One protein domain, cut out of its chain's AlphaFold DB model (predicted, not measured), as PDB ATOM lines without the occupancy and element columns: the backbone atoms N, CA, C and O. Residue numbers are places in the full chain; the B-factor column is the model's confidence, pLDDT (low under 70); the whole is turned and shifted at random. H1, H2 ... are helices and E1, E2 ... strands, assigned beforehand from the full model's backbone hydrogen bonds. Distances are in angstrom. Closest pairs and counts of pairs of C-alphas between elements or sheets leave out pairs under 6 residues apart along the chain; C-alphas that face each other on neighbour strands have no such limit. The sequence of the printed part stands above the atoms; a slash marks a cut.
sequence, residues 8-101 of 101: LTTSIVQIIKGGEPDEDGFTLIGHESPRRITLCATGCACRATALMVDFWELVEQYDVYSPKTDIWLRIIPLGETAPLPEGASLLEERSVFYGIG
ATOM      1  N   LEU A   8     -12.307   7.313  29.491       67.00
ATOM      2  CA  LEU A   8     -11.022   7.429  28.806       67.00
ATOM      3  C   LEU A   8     -11.090   8.560  27.781       67.00
ATOM      4  O   LEU A   8     -11.821   8.474  26.796       67.00
ATOM      5  N   THR A   9     -10.292   9.598  27.995       73.44
ATOM      6  CA  THR A   9     -10.082  10.678  27.028       73.44
ATOM      7  C   THR A   9      -8.758  10.457  26.303       73.44
ATOM      8  O   THR A   9      -7.782   9.992  26.897       73.44
ATOM      9  N   THR A  10      -8.727  10.763  25.005       80.31
ATOM     10  CA  THR A  10      -7.502  10.700  24.200       80.31
ATOM     11  C   THR A  10      -7.178  12.076  23.645       80.31
ATOM     12  O   THR A  10      -8.038  12.719  23.042       80.31
ATOM     13  N   SER A  11      -5.927  12.490  23.803       84.81
ATOM     14  CA  SER A  11      -5.406  13.741  23.257       84.81
ATOM     15  C   SER A  11      -4.125  13.481  22.483       84.81
ATOM     16  O   SER A  11      -3.404  12.516  22.741       84.81
ATOM     17  N   ILE A  12      -3.840  14.351  21.528       88.25
ATOM     18  CA  ILE A  12      -2.555  14.430  20.851       88.25
ATOM     19  C   ILE A  12      -1.766  15.534  21.539       88.25
ATOM     20  O   ILE A  12      -2.267  16.641  21.718       88.25
ATOM     21  N   VAL A  13      -0.535  15.225  21.931       89.06
ATOM     22  CA  VAL A  13       0.399  16.200  22.482       89.06
ATOM     23  C   VAL A  13       1.546  16.352  21.502       89.06
ATOM     24  O   VAL A  13       2.174  15.366  21.107       89.06
ATOM     25  N   GLN A  14       1.815  17.590  21.120       92.31
ATOM     26  CA  GLN A  14       2.856  17.957  20.173       92.31
ATOM     27  C   GLN A  14       3.922  18.801  20.870       92.31
ATOM     28  O   GLN A  14       3.607  19.666  21.688       92.31
ATOM     29  N   ILE A  15       5.182  18.557  20.521       94.06
ATOM     30  CA  ILE A  15       6.323  19.406  20.866       94.06
ATOM     31  C   ILE A  15       6.668  20.200  19.616       94.06
ATOM     32  O   ILE A  15       6.998  19.617  18.583       94.06
ATOM     33  N   ILE A  16       6.577  21.522  19.696       95.75
ATOM     34  CA  ILE A  16       6.680  22.412  18.541       95.75
ATOM     35  C   ILE A  16       7.795  23.422  18.785       95.75
ATOM     36  O   ILE A  16       7.987  23.889  19.903       95.75
ATOM     37  N   LYS A  17       8.543  23.744  17.729       96.38
ATOM     38  CA  LYS A  17       9.604  24.750  17.734       96.38
ATOM     39  C   LYS A  17       9.287  25.888  16.779       96.38
ATOM     40  O   LYS A  17       8.944  25.630  15.626       96.38
ATOM     41  N   GLY A  18       9.512  27.119  17.222       95.31
ATOM     42  CA  GLY A  18       9.272  28.315  16.423       95.31
ATOM     43  C   GLY A  18       7.783  28.618  16.258       95.31
ATOM     44  O   GLY A  18       6.922  27.921  16.801       95.31
ATOM     45  N   GLY A  19       7.489  29.680  15.507       93.88
ATOM     46  CA  GLY A  19       6.144  30.251  15.420       93.88
ATOM     47  C   GLY A  19       5.642  30.799  16.762       93.88
ATOM     48  O   GLY A  19       6.336  30.747  17.779       93.88
ATOM     49  N   GLU A  20       4.429  31.345  16.758       93.56
ATOM     50  CA  GLU A  20       3.724  31.713  17.989       93.56
ATOM     51  C   GLU A  20       2.814  30.553  18.433       93.56
ATOM     52  O   GLU A  20       2.180  29.937  17.570       93.56
ATOM     53  N   PRO A  21       2.737  30.243  19.744       93.44
ATOM     54  CA  PRO A  21       1.751  29.301  20.263       93.44
ATOM     55  C   PRO A  21       0.330  29.729  19.887       93.44
ATOM     56  O   PRO A  21      -0.030  30.898  20.038       93.44
ATOM     57  N   ASP A  22      -0.472  28.782  19.411       92.19
ATOM     58  CA  ASP A  22      -1.893  28.995  19.133       92.19
ATOM     59  C   ASP A  22      -2.761  28.786  20.386       92.19
ATOM     60  O   ASP A  22      -2.255  28.701  21.505       92.19
ATOM     61  N   GLU A  23      -4.086  28.750  20.215       90.56
ATOM     62  CA  GLU A  23      -5.046  28.647  21.322       90.56
ATOM     63  C   GLU A  23      -4.919  27.358  22.149       90.56
ATOM     64  O   GLU A  23      -5.251  27.360  23.335       90.56
ATOM     65  N   ASP A  24      -4.376  26.294  21.554       90.12
ATOM     66  CA  ASP A  24      -4.120  25.005  22.210       90.12
ATOM     67  C   ASP A  24      -2.672  24.887  22.720       90.12
ATOM     68  O   ASP A  24      -2.256  23.850  23.253       90.12
ATOM     69  N   GLY A  25      -1.877  25.930  22.479       91.19
ATOM     70  CA  GLY A  25      -0.456  26.002  22.743       91.19
ATOM     71  C   GLY A  25      -0.131  26.655  24.079       91.19
ATOM     72  O   GLY A  25      -0.730  27.645  24.489       91.19
ATOM     73  N   PHE A  26       0.891  26.146  24.759       91.94
ATOM     74  CA  PHE A  26       1.444  26.787  25.946       91.94
ATOM     75  C   PHE A  26       2.949  26.568  26.061       91.94
ATOM     76  O   PHE A  26       3.524  25.593  25.572       91.94
ATOM     77  N   THR A  27       3.602  27.502  26.744       92.06
ATOM     78  CA  THR A  27       5.030  27.434  27.046       92.06
ATOM     79  C   THR A  27       5.272  26.853  28.437       92.06
ATOM     80  O   THR A  27       4.459  27.018  29.345       92.06
ATOM     81  N   LEU A  28       6.418  26.194  28.610       88.19
ATOM     82  CA  LEU A  28       6.920  25.764  29.915       88.19
ATOM     83  C   LEU A  28       7.982  26.721  30.483       88.19
ATOM     84  O   LEU A  28       8.595  26.427  31.510       88.19
ATOM     85  N   ILE A  29       8.185  27.887  29.862       89.56
ATOM     86  CA  ILE A  29       9.049  28.937  30.407       89.56
ATOM     87  C   ILE A  29       8.558  29.337  31.800       89.56
ATOM     88  O   ILE A  29       7.386  29.643  32.004       89.56
ATOM     89  N   GLY A  30       9.477  29.358  32.766       83.81
ATOM     90  CA  GLY A  30       9.163  29.708  34.154       83.81
ATOM     91  C   GLY A  30       8.497  28.587  34.956       83.81
ATOM     92  O   GLY A  30       8.213  28.795  36.132       83.81
ATOM     93  N   HIS A  31       8.291  27.412  34.357       84.31
ATOM     94  CA  HIS A  31       7.907  26.198  35.066       84.31
ATOM     95  C   HIS A  31       9.127  25.343  35.406       84.31
ATOM     96  O   HIS A  31      10.179  25.420  34.769       84.31
ATOM     97  N   GLU A  32       8.965  24.481  36.406       83.38
ATOM     98  CA  GLU A  32       9.977  23.494  36.769       83.38
ATOM     99  C   GLU A  32       9.592  22.082  36.333       83.38
ATOM    100  O   GLU A  32       8.414  21.705  36.313       83.38
ATOM    101  N   SER A  33      10.621  21.292  36.024       82.56
ATOM    102  CA  SER A  33      10.499  19.879  35.678       82.56
ATOM    103  C   SER A  33       9.749  19.105  36.772       82.56
ATOM    104  O   SER A  33      10.149  19.165  37.937       82.56
ATOM    105  N   PRO A  34       8.730  18.298  36.423       78.62
ATOM    106  CA  PRO A  34       8.052  17.422  37.382       78.62
ATOM    107  C   PRO A  34       8.972  16.353  37.974       78.62
ATOM    108  O   PRO A  34       8.665  15.765  39.008       78.62
ATOM    109  N   ARG A  35      10.100  16.086  37.307       75.56
ATOM    110  CA  ARG A  35      11.103  15.102  37.716       75.56
ATOM    111  C   ARG A  35      12.175  15.693  38.626       75.56
ATOM    112  O   ARG A  35      12.905  14.939  39.270       75.56
ATOM    113  N   ARG A  36      12.279  17.022  38.711       72.31
ATOM    114  CA  ARG A  36      13.205  17.717  39.610       72.31
ATOM    115  C   ARG A  36      12.438  18.214  40.830       72.31
ATOM    116  O   ARG A  36      11.652  19.148  40.757       72.31
ATOM    117  N   ILE A  37      12.680  17.582  41.977       58.59
ATOM    118  CA  ILE A  37      12.155  18.064  43.258       58.59
ATOM    119  C   ILE A  37      13.019  19.246  43.697       58.59
ATOM    120  O   ILE A  37      14.100  19.058  44.257       58.59
ATOM    121  N   THR A  38      12.546  20.464  43.457       55.88
ATOM    122  CA  THR A  38      13.179  21.686  43.963       55.88
ATOM    123  C   THR A  38      12.369  22.237  45.137       55.88
ATOM    124  O   THR A  38      11.175  22.502  45.031       55.88
ATOM    125  N   LEU A  39      13.023  22.427  46.290       55.38
ATOM    126  CA  LEU A  39      12.415  22.930  47.538       55.38
ATOM    127  C   LEU A  39      11.857  24.368  47.430       55.38
ATOM    128  O   LEU A  39      11.151  24.810  48.332       55.38
ATOM    129  N   CYS A  40      12.148  25.083  46.337       51.97
ATOM    130  CA  CYS A  40      11.747  26.473  46.086       51.97
ATOM    131  C   CYS A  40      10.859  26.643  44.834       51.97
ATOM    132  O   CYS A  40      10.810  27.735  44.267       51.97
ATOM    133  N   ALA A  41      10.183  25.583  44.385       55.03
ATOM    134  CA  ALA A  41       9.531  25.553  43.081       55.03
ATOM    135  C   ALA A  41       8.369  26.551  42.939       55.03
ATOM    136  O   ALA A  41       7.302  26.408  43.547       55.03
ATOM    137  N   THR A  42       8.542  27.522  42.045       58.72
ATOM    138  CA  THR A  42       7.442  28.286  41.453       58.72
ATOM    139  C   THR A  42       6.758  27.385  40.418       58.72
ATOM    140  O   THR A  42       7.203  27.271  39.292       58.72
ATOM    141  N   GLY A  43       5.700  26.671  40.822       67.50
ATOM    142  CA  GLY A  43       4.764  25.971  39.924       67.50
ATOM    143  C   GLY A  43       5.342  24.882  38.997       67.50
ATOM    144  O   GLY A  43       5.729  25.154  37.865       67.50
ATOM    145  N   CYS A  44       5.265  23.612  39.419       77.81
ATOM    146  CA  CYS A  44       5.571  22.436  38.583       77.81
ATOM    147  C   CYS A  44       4.880  22.479  37.207       77.81
ATOM    148  O   CYS A  44       3.682  22.761  37.141       77.81
ATOM    149  N   ALA A  45       5.583  22.093  36.136       79.00
ATOM    150  CA  ALA A  45       5.018  21.947  34.787       79.00
ATOM    151  C   ALA A  45       3.841  20.957  34.735       79.00
ATOM    152  O   ALA A  45       2.900  21.133  33.967       79.00
ATOM    153  N   CYS A  46       3.825  19.979  35.642       75.50
ATOM    154  CA  CYS A  46       2.712  19.055  35.848       75.50
ATOM    155  C   CYS A  46       1.397  19.727  36.281       75.50
ATOM    156  O   CYS A  46       0.348  19.092  36.256       75.50
ATOM    157  N   ARG A  47       1.432  21.000  36.700       71.75
ATOM    158  CA  ARG A  47       0.222  21.803  36.935       71.75
ATOM    159  C   ARG A  47      -0.316  22.450  35.666       71.75
ATOM    160  O   ARG A  47      -1.507  22.729  35.621       71.75
ATOM    161  N   ALA A  48       0.544  22.723  34.686       68.62
ATOM    162  CA  ALA A  48       0.126  23.272  33.400       68.62
ATOM    163  C   ALA A  48      -0.568  22.198  32.554       68.62
ATOM    164  O   ALA A  48      -1.499  22.499  31.817       68.62
ATOM    165  N   THR A  49      -0.148  20.938  32.691       71.12
ATOM    166  CA  THR A  49      -0.747  19.820  31.963       71.12
ATOM    167  C   THR A  49      -0.530  18.481  32.666       71.12
ATOM    168  O   THR A  49       0.521  18.226  33.260       71.12
ATOM    169  N   ALA A  50      -1.531  17.606  32.583       69.25
ATOM    170  CA  ALA A  50      -1.441  16.229  33.040       69.25
ATOM    171  C   ALA A  50      -0.931  15.343  31.892       69.25
ATOM    172  O   ALA A  50      -1.708  14.837  31.086       69.25
ATOM    173  N   LEU A  51       0.387  15.159  31.820       69.50
ATOM    174  CA  LEU A  51       1.031  14.268  30.849       69.50
ATOM    175  C   LEU A  51       1.504  12.977  31.524       69.50
ATOM    176  O   LEU A  51       1.839  12.968  32.712       69.50
ATOM    177  N   MET A  52       1.550  11.887  30.751       67.81
ATOM    178  CA  MET A  52       2.128  10.618  31.202       67.81
ATOM    179  C   MET A  52       3.621  10.787  31.527       67.81
ATOM    180  O   MET A  52       4.309  11.584  30.891       67.81
ATOM    181  N   VAL A  53       4.135  10.015  32.491       68.19
ATOM    182  CA  VAL A  53       5.541  10.094  32.946       68.19
ATOM    183  C   VAL A  53       6.528   9.966  31.784       68.19
ATOM    184  O   VAL A  53       7.411  10.809  31.656       68.19
ATOM    185  N   ASP A  54       6.332   8.989  30.898       67.94
ATOM    186  CA  ASP A  54       7.201   8.765  29.733       67.94
ATOM    187  C   ASP A  54       7.225   9.973  28.785       67.94
ATOM    188  O   ASP A  54       8.239  10.283  28.161       67.94
ATOM    189  N   PHE A  55       6.111  10.703  28.704       78.69
ATOM    190  CA  PHE A  55       6.037  11.905  27.888       78.69
ATOM    191  C   PHE A  55       6.813  13.064  28.526       78.69
ATOM    192  O   PHE A  55       7.467  13.819  27.813       78.69
ATOM    193  N   TRP A  56       6.834  13.177  29.860       81.31
ATOM    194  CA  TRP A  56       7.717  14.134  30.537       81.31
ATOM    195  C   TRP A  56       9.190  13.844  30.276       81.31
ATOM    196  O   TRP A  56       9.954  14.778  30.055       81.31
ATOM    197  N   GLU A  57       9.599  12.573  30.255       82.06
ATOM    198  CA  GLU A  57      10.987  12.222  29.931       82.06
ATOM    199  C   GLU A  57      11.379  12.674  28.527       82.06
ATOM    200  O   GLU A  57      12.486  13.165  28.326       82.06
ATOM    201  N   LEU A  58      10.466  12.520  27.573       84.50
ATOM    202  CA  LEU A  58      10.641  12.958  26.198       84.50
ATOM    203  C   LEU A  58      10.687  14.492  26.098       84.50
ATOM    204  O   LEU A  58      11.605  15.034  25.490       84.50
ATOM    205  N   VAL A  59       9.747  15.200  26.729       85.50
ATOM    206  CA  VAL A  59       9.708  16.673  26.762       85.50
ATOM    207  C   VAL A  59      10.994  17.254  27.351       85.50
ATOM    208  O   VAL A  59      11.532  18.223  26.826       85.50
ATOM    209  N   GLU A  60      11.528  16.642  28.408       85.56
ATOM    210  CA  GLU A  60      12.750  17.092  29.084       85.56
ATOM    211  C   GLU A  60      14.038  16.909  28.270       85.56
ATOM    212  O   GLU A  60      15.074  17.458  28.648       85.56
ATOM    213  N   GLN A  61      13.997  16.171  27.155       88.06
ATOM    214  CA  GLN A  61      15.117  16.116  26.204       88.06
ATOM    215  C   GLN A  61      15.262  17.424  25.417       88.06
ATOM    216  O   GLN A  61      16.327  17.700  24.862       88.06
ATOM    217  N   TYR A  62      14.205  18.233  25.386       89.06
ATOM    218  CA  TYR A  62      14.170  19.540  24.753       89.06
ATOM    219  C   TYR A  62      14.394  20.645  25.797       89.06
ATOM    220  O   TYR A  62      14.027  20.505  26.964       89.06
ATOM    221  N   ASP A  63      14.980  21.776  25.391       88.62
ATOM    222  CA  ASP A  63      15.266  22.917  26.281       88.62
ATOM    223  C   ASP A  63      13.997  23.738  26.605       88.62
ATOM    224  O   ASP A  63      13.944  24.945  26.404       88.62
ATOM    225  N   VAL A  64      12.925  23.080  27.053       89.75
ATOM    226  CA  VAL A  64      11.558  23.638  27.162       89.75
ATOM    227  C   VAL A  64      11.356  24.611  28.325       89.75
ATOM    228  O   VAL A  64      10.395  25.372  28.327       89.75
ATOM    229  N   TYR A  65      12.245  24.596  29.319       88.69
ATOM    230  CA  TYR A  65      12.148  25.459  30.507       88.69
ATOM    231  C   TYR A  65      12.994  26.732  30.393       88.69
ATOM    232  O   TYR A  65      12.873  27.643  31.215       88.69
ATOM    233  N   SER A  66      13.892  26.794  29.406       89.31
ATOM    234  CA  SER A  66      14.808  27.917  29.238       89.31
ATOM    235  C   SER A  66      14.049  29.178  28.834       89.31
ATOM    236  O   SER A  66      13.267  29.140  27.891       89.31
ATOM    237  N   PRO A  67      14.321  30.341  29.452       87.62
ATOM    238  CA  PRO A  67      13.639  31.593  29.116       87.62
ATOM    239  C   PRO A  67      13.935  32.098  27.696       87.62
ATOM    240  O   PRO A  67      13.359  33.094  27.272       87.62
ATOM    241  N   LYS A  68      14.869  31.461  26.978       91.06
ATOM    242  CA  LYS A  68      15.218  31.772  25.584       91.06
ATOM    243  C   LYS A  68      14.744  30.703  24.599       91.06
ATOM    244  O   LYS A  68      15.124  30.766  23.433       91.06
ATOM    245  N   THR A  69      14.001  29.707  25.070       93.06
ATOM    246  CA  THR A  69      13.497  28.640  24.213       93.06
ATOM    247  C   THR A  69      12.419  29.165  23.279       93.06
ATOM    248  O   THR A  69      11.611  30.013  23.652       93.06
ATOM    249  N   ASP A  70      12.413  28.642  22.063       94.31
ATOM    250  CA  ASP A  70      11.346  28.800  21.079       94.31
ATOM    251  C   ASP A  70      10.450  27.552  21.029       94.31
ATOM    252  O   ASP A  70       9.695  27.364  20.077       94.31
ATOM    253  N   ILE A  71      10.554  26.683  22.040       95.62
ATOM    254  CA  ILE A  71       9.806  25.434  22.131       95.62
ATOM    255  C   ILE A  71       8.556  25.628  22.987       95.62
ATOM    256  O   ILE A  71       8.604  26.183  24.088       95.62
ATOM    257  N   TRP A  72       7.437  25.119  22.493       94.75
ATOM    258  CA  TRP A  72       6.154  25.114  23.178       94.75
ATOM    259  C   TRP A  72       5.431  23.786  22.946       94.75
ATOM    260  O   TRP A  72       5.792  22.994  22.072       94.75
ATOM    261  N   LEU A  73       4.445  23.510  23.794       92.50
ATOM    262  CA  LEU A  73       3.639  22.298  23.737       92.50
ATOM    263  C   LEU A  73       2.244  22.641  23.241       92.50
ATOM    264  O   LEU A  73       1.696  23.668  23.631       92.50
ATOM    265  N   ARG A  74       1.657  21.753  22.448       92.12
ATOM    266  CA  ARG A  74       0.260  21.845  22.020       92.12
ATOM    267  C   ARG A  74      -0.492  20.593  22.429       92.12
ATOM    268  O   ARG A  74       0.045  19.496  22.273       92.12
ATOM    269  N   ILE A  75      -1.713  20.740  22.937       88.56
ATOM    270  CA  ILE A  75      -2.573  19.608  23.304       88.56
ATOM    271  C   ILE A  75      -3.908  19.751  22.597       88.56
ATOM    272  O   ILE A  75      -4.660  20.667  22.898       88.56
ATOM    273  N   ILE A  76      -4.218  18.817  21.705       88.94
ATOM    274  CA  ILE A  76      -5.462  18.824  20.928       88.94
ATOM    275  C   ILE A  76      -6.251  17.526  21.131       88.94
ATOM    276  O   ILE A  76      -5.653  16.474  21.396       88.94
ATOM    277  N   PRO A  77      -7.590  17.551  21.029       84.38
ATOM    278  CA  PRO A  77      -8.403  16.340  21.059       84.38
ATOM    279  C   PRO A  77      -8.021  15.370  19.934       84.38
ATOM    280  O   PRO A  77      -7.713  15.776  18.814       84.38
ATOM    281  N   LEU A  78      -8.066  14.061  20.204       81.31
ATOM    282  CA  LEU A  78      -7.837  13.068  19.156       81.31
ATOM    283  C   LEU A  78      -8.893  13.208  18.046       81.31
ATOM    284  O   LEU A  78     -10.091  13.112  18.303       81.31
ATOM    285  N   GLY A  79      -8.438  13.361  16.802       77.31
ATOM    286  CA  GLY A  79      -9.305  13.524  15.628       77.31
ATOM    287  C   GLY A  79      -9.507  14.980  15.216       77.31
ATOM    288  O   GLY A  79      -9.916  15.232  14.083       77.31
ATOM    289  N   GLU A  80      -9.138  15.928  16.075       79.94
ATOM    290  CA  GLU A  80      -8.922  17.309  15.675       79.94
ATOM    291  C   GLU A  80      -7.484  17.438  15.174       79.94
ATOM    292  O   GLU A  80      -6.531  17.022  15.829       79.94
ATOM    293  N   THR A  81      -7.326  17.954  13.957       72.50
ATOM    294  CA  THR A  81      -6.013  18.302  13.415       72.50
ATOM    295  C   THR A  81      -6.066  19.746  12.964       72.50
ATOM    296  O   THR A  81      -6.855  20.115  12.095       72.50
ATOM    297  N   ALA A  82      -5.228  20.567  13.584       80.62
ATOM    298  CA  ALA A  82      -4.995  21.935  13.171       80.62
ATOM    299  C   ALA A  82      -3.603  22.018  12.527       80.62
ATOM    300  O   ALA A  82      -2.667  21.361  12.992       80.62
ATOM    301  N   PRO A  83      -3.451  22.775  11.427       90.69
ATOM    302  CA  PRO A  83      -2.145  22.983  10.822       90.69
ATOM    303  C   PRO A  83      -1.221  23.717  11.797       90.69
ATOM    304  O   PRO A  83      -1.668  24.531  12.605       90.69
ATOM    305  N   LEU A  84       0.081  23.450  11.690       93.19
ATOM    306  CA  LEU A  84       1.076  24.197  12.453       93.19
ATOM    307  C   LEU A  84       1.030  25.689  12.074       93.19
ATOM    308  O   LEU A  84       0.887  25.999  10.884       93.19
ATOM    309  N   PRO A  85       1.197  26.602  13.047       92.25
ATOM    310  CA  PRO A  85       1.351  28.028  12.780       92.25
ATOM    311  C   PRO A  85       2.517  28.339  11.832       92.25
ATOM    312  O   PRO A  85       3.456  27.553  11.670       92.25
ATOM    313  N   GLU A  86       2.490  29.519  11.215       94.25
ATOM    314  CA  GLU A  86       3.588  29.965  10.357       94.25
ATOM    315  C   GLU A  86       4.912  30.031  11.139       94.25
ATOM    316  O   GLU A  86       4.973  30.514  12.269       94.25
ATOM    317  N   GLY A  87       5.987  29.519  10.533       95.00
ATOM    318  CA  GLY A  87       7.311  29.475  11.158       95.00
ATOM    319  C   GLY A  87       7.475  28.402  12.238       95.00
ATOM    320  O   GLY A  87       8.569  28.283  12.792       95.00
ATOM    321  N   ALA A  88       6.437  27.608  12.519       96.38
ATOM    322  CA  ALA A  88       6.503  26.494  13.450       96.38
ATOM    323  C   ALA A  88       6.950  25.193  12.765       96.38
ATOM    324  O   ALA A  88       6.714  24.949  11.581       96.38
ATOM    325  N   SER A  89       7.612  24.329  13.528       96.44
ATOM    326  CA  SER A  89       8.027  22.989  13.115       96.44
ATOM    327  C   SER A  89       7.700  21.987  14.210       96.44
ATOM    328  O   SER A  89       8.070  22.183  15.368       96.44
ATOM    329  N   LEU A  90       7.029  20.899  13.840       94.75
ATOM    330  CA  LEU A  90       6.749  19.792  14.746       94.75
ATOM    331  C   LEU A  90       8.041  19.016  15.010       94.75
ATOM    332  O   LEU A  90       8.673  18.523  14.075       94.75
ATOM    333  N   LEU A  91       8.427  18.923  16.279       94.06
ATOM    334  CA  LEU A  91       9.569  18.130  16.725       94.06
ATOM    335  C   LEU A  91       9.152  16.696  17.054       94.06
ATOM    336  O   LEU A  91       9.839  15.763  16.657       94.06
ATOM    337  N   GLU A  92       8.034  16.527  17.761       91.19
ATOM    338  CA  GLU A  92       7.520  15.218  18.176       91.19
ATOM    339  C   GLU A  92       6.004  15.290  18.401       91.19
ATOM    340  O   GLU A  92       5.479  16.321  18.818       91.19
ATOM    341  N   GLU A  93       5.309  14.176  18.175       90.50
ATOM    342  CA  GLU A  93       3.881  14.018  18.443       90.50
ATOM    343  C   GLU A  93       3.613  12.683  19.142       90.50
ATOM    344  O   GLU A  93       4.156  11.645  18.756       90.50
ATOM    345  N   ARG A  94       2.747  12.689  20.161       87.25
ATOM    346  CA  ARG A  94       2.260  11.466  20.809       87.25
ATOM    347  C   ARG A  94       0.776  11.542  21.105       87.25
ATOM    348  O   ARG A  94       0.282  12.535  21.626       87.25
ATOM    349  N   SER A  95       0.088  10.431  20.874       85.06
ATOM    350  CA  SER A  95      -1.240  10.206  21.436       85.06
ATOM    351  C   SER A  95      -1.112   9.740  22.886       85.06
ATOM    352  O   SER A  95      -0.406   8.772  23.178       85.06
ATOM    353  N   VAL A  96      -1.800  10.425  23.790       77.88
ATOM    354  CA  VAL A  96      -1.883  10.103  25.215       77.88
ATOM    355  C   VAL A  96      -3.319   9.734  25.563       77.88
ATOM    356  O   VAL A  96      -4.263  10.426  25.186       77.88
ATOM    357  N   PHE A  97      -3.467   8.639  26.303       75.19
ATOM    358  CA  PHE A  97      -4.738   8.192  26.860       75.19
ATOM    359  C   PHE A  97      -4.723   8.491  28.353       75.19
ATOM    360  O   PHE A  97      -3.814   8.048  29.056       75.19
ATOM    361  N   TYR A  98      -5.720   9.215  28.850       68.56
ATOM    362  CA  TYR A  98      -5.899   9.406  30.283       68.56
ATOM    363  C   TYR A  98      -7.337   9.084  30.680       68.56
ATOM    364  O   TYR A  98      -8.294   9.454  30.004       68.56
ATOM    365  N   GLY A  99      -7.480   8.330  31.768       60.81
ATOM    366  CA  GLY A  99      -8.768   8.017  32.370       60.81
ATOM    367  C   GLY A  99      -9.033   8.952  33.537       60.81
ATOM    368  O   GLY A  99      -8.164   9.108  34.395       60.81
ATOM    369  N   ILE A 100     -10.219   9.550  33.582       57.16
ATOM    370  CA  ILE A 100     -10.719  10.201  34.794       57.16
ATOM    371  C   ILE A 100     -11.576   9.153  35.513       57.16
ATOM    372  O   ILE A 100     -12.515   8.617  34.925       57.16
ATOM    373  N   GLY A 101     -11.201   8.803  36.743       51.25
ATOM    374  CA  GLY A 101     -11.868   7.801  37.579       51.25
ATOM    375  C   GLY A 101     -11.953   8.240  39.030       51.25
ATOM    376  O   GLY A 101     -11.196   9.163  39.408       51.25
TER     377      GLY A 101
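AT A GLANCE: This is residues 8 to 101 of the 101 residues of an uncharacterized protein of Murinocardiopsis flavida (UniProt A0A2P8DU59). There is little regular structure: a twisted sheet of three antiparallel strands, ordered E2, E1, E3, accompanied by long loops and one short helix, H1, grazing it. Along the printed part come E1, H1, E2 and E3, mostly strand, holding only 36 of 94 residues. The whole is compact, with a radius of gyration of the C-alphas of 13.2 A, spanning 39 by 37 by 20 A.

IN THESE COORDINATES: E1, residues 8 to 17, begins at C-alpha 8, (-11.022, 7.429, 28.806), and measures 29.1 A. H1 is residues 53 to 59, 9.9 A; E2 is residues 71 to 77, 20.4 A. E3, residues 89 to 100, measures 31.4 A, bends by 56 degrees at residue 92 and ends at C-alpha 100, (-10.719, 10.201, 34.794).

HOW THE PARTS SIT: E1 is antiparallel to E3 at 159 degrees, with N 9 and O 98 2.8 A apart, and to E2 at 153 degrees, with N 14 and O 74 2.8 A apart, within hydrogen-bond range. H1 only grazes the sheet; its closest C-alphas with E1, Val 59 and Ile 15, are 7.3 A apart. Every O i to N i+4 pair in H1 is within range.

THE WHOLE: The printed part has no cut, and its three links are long. Confidence is under 70 in 18 residues, among them 37 to 43.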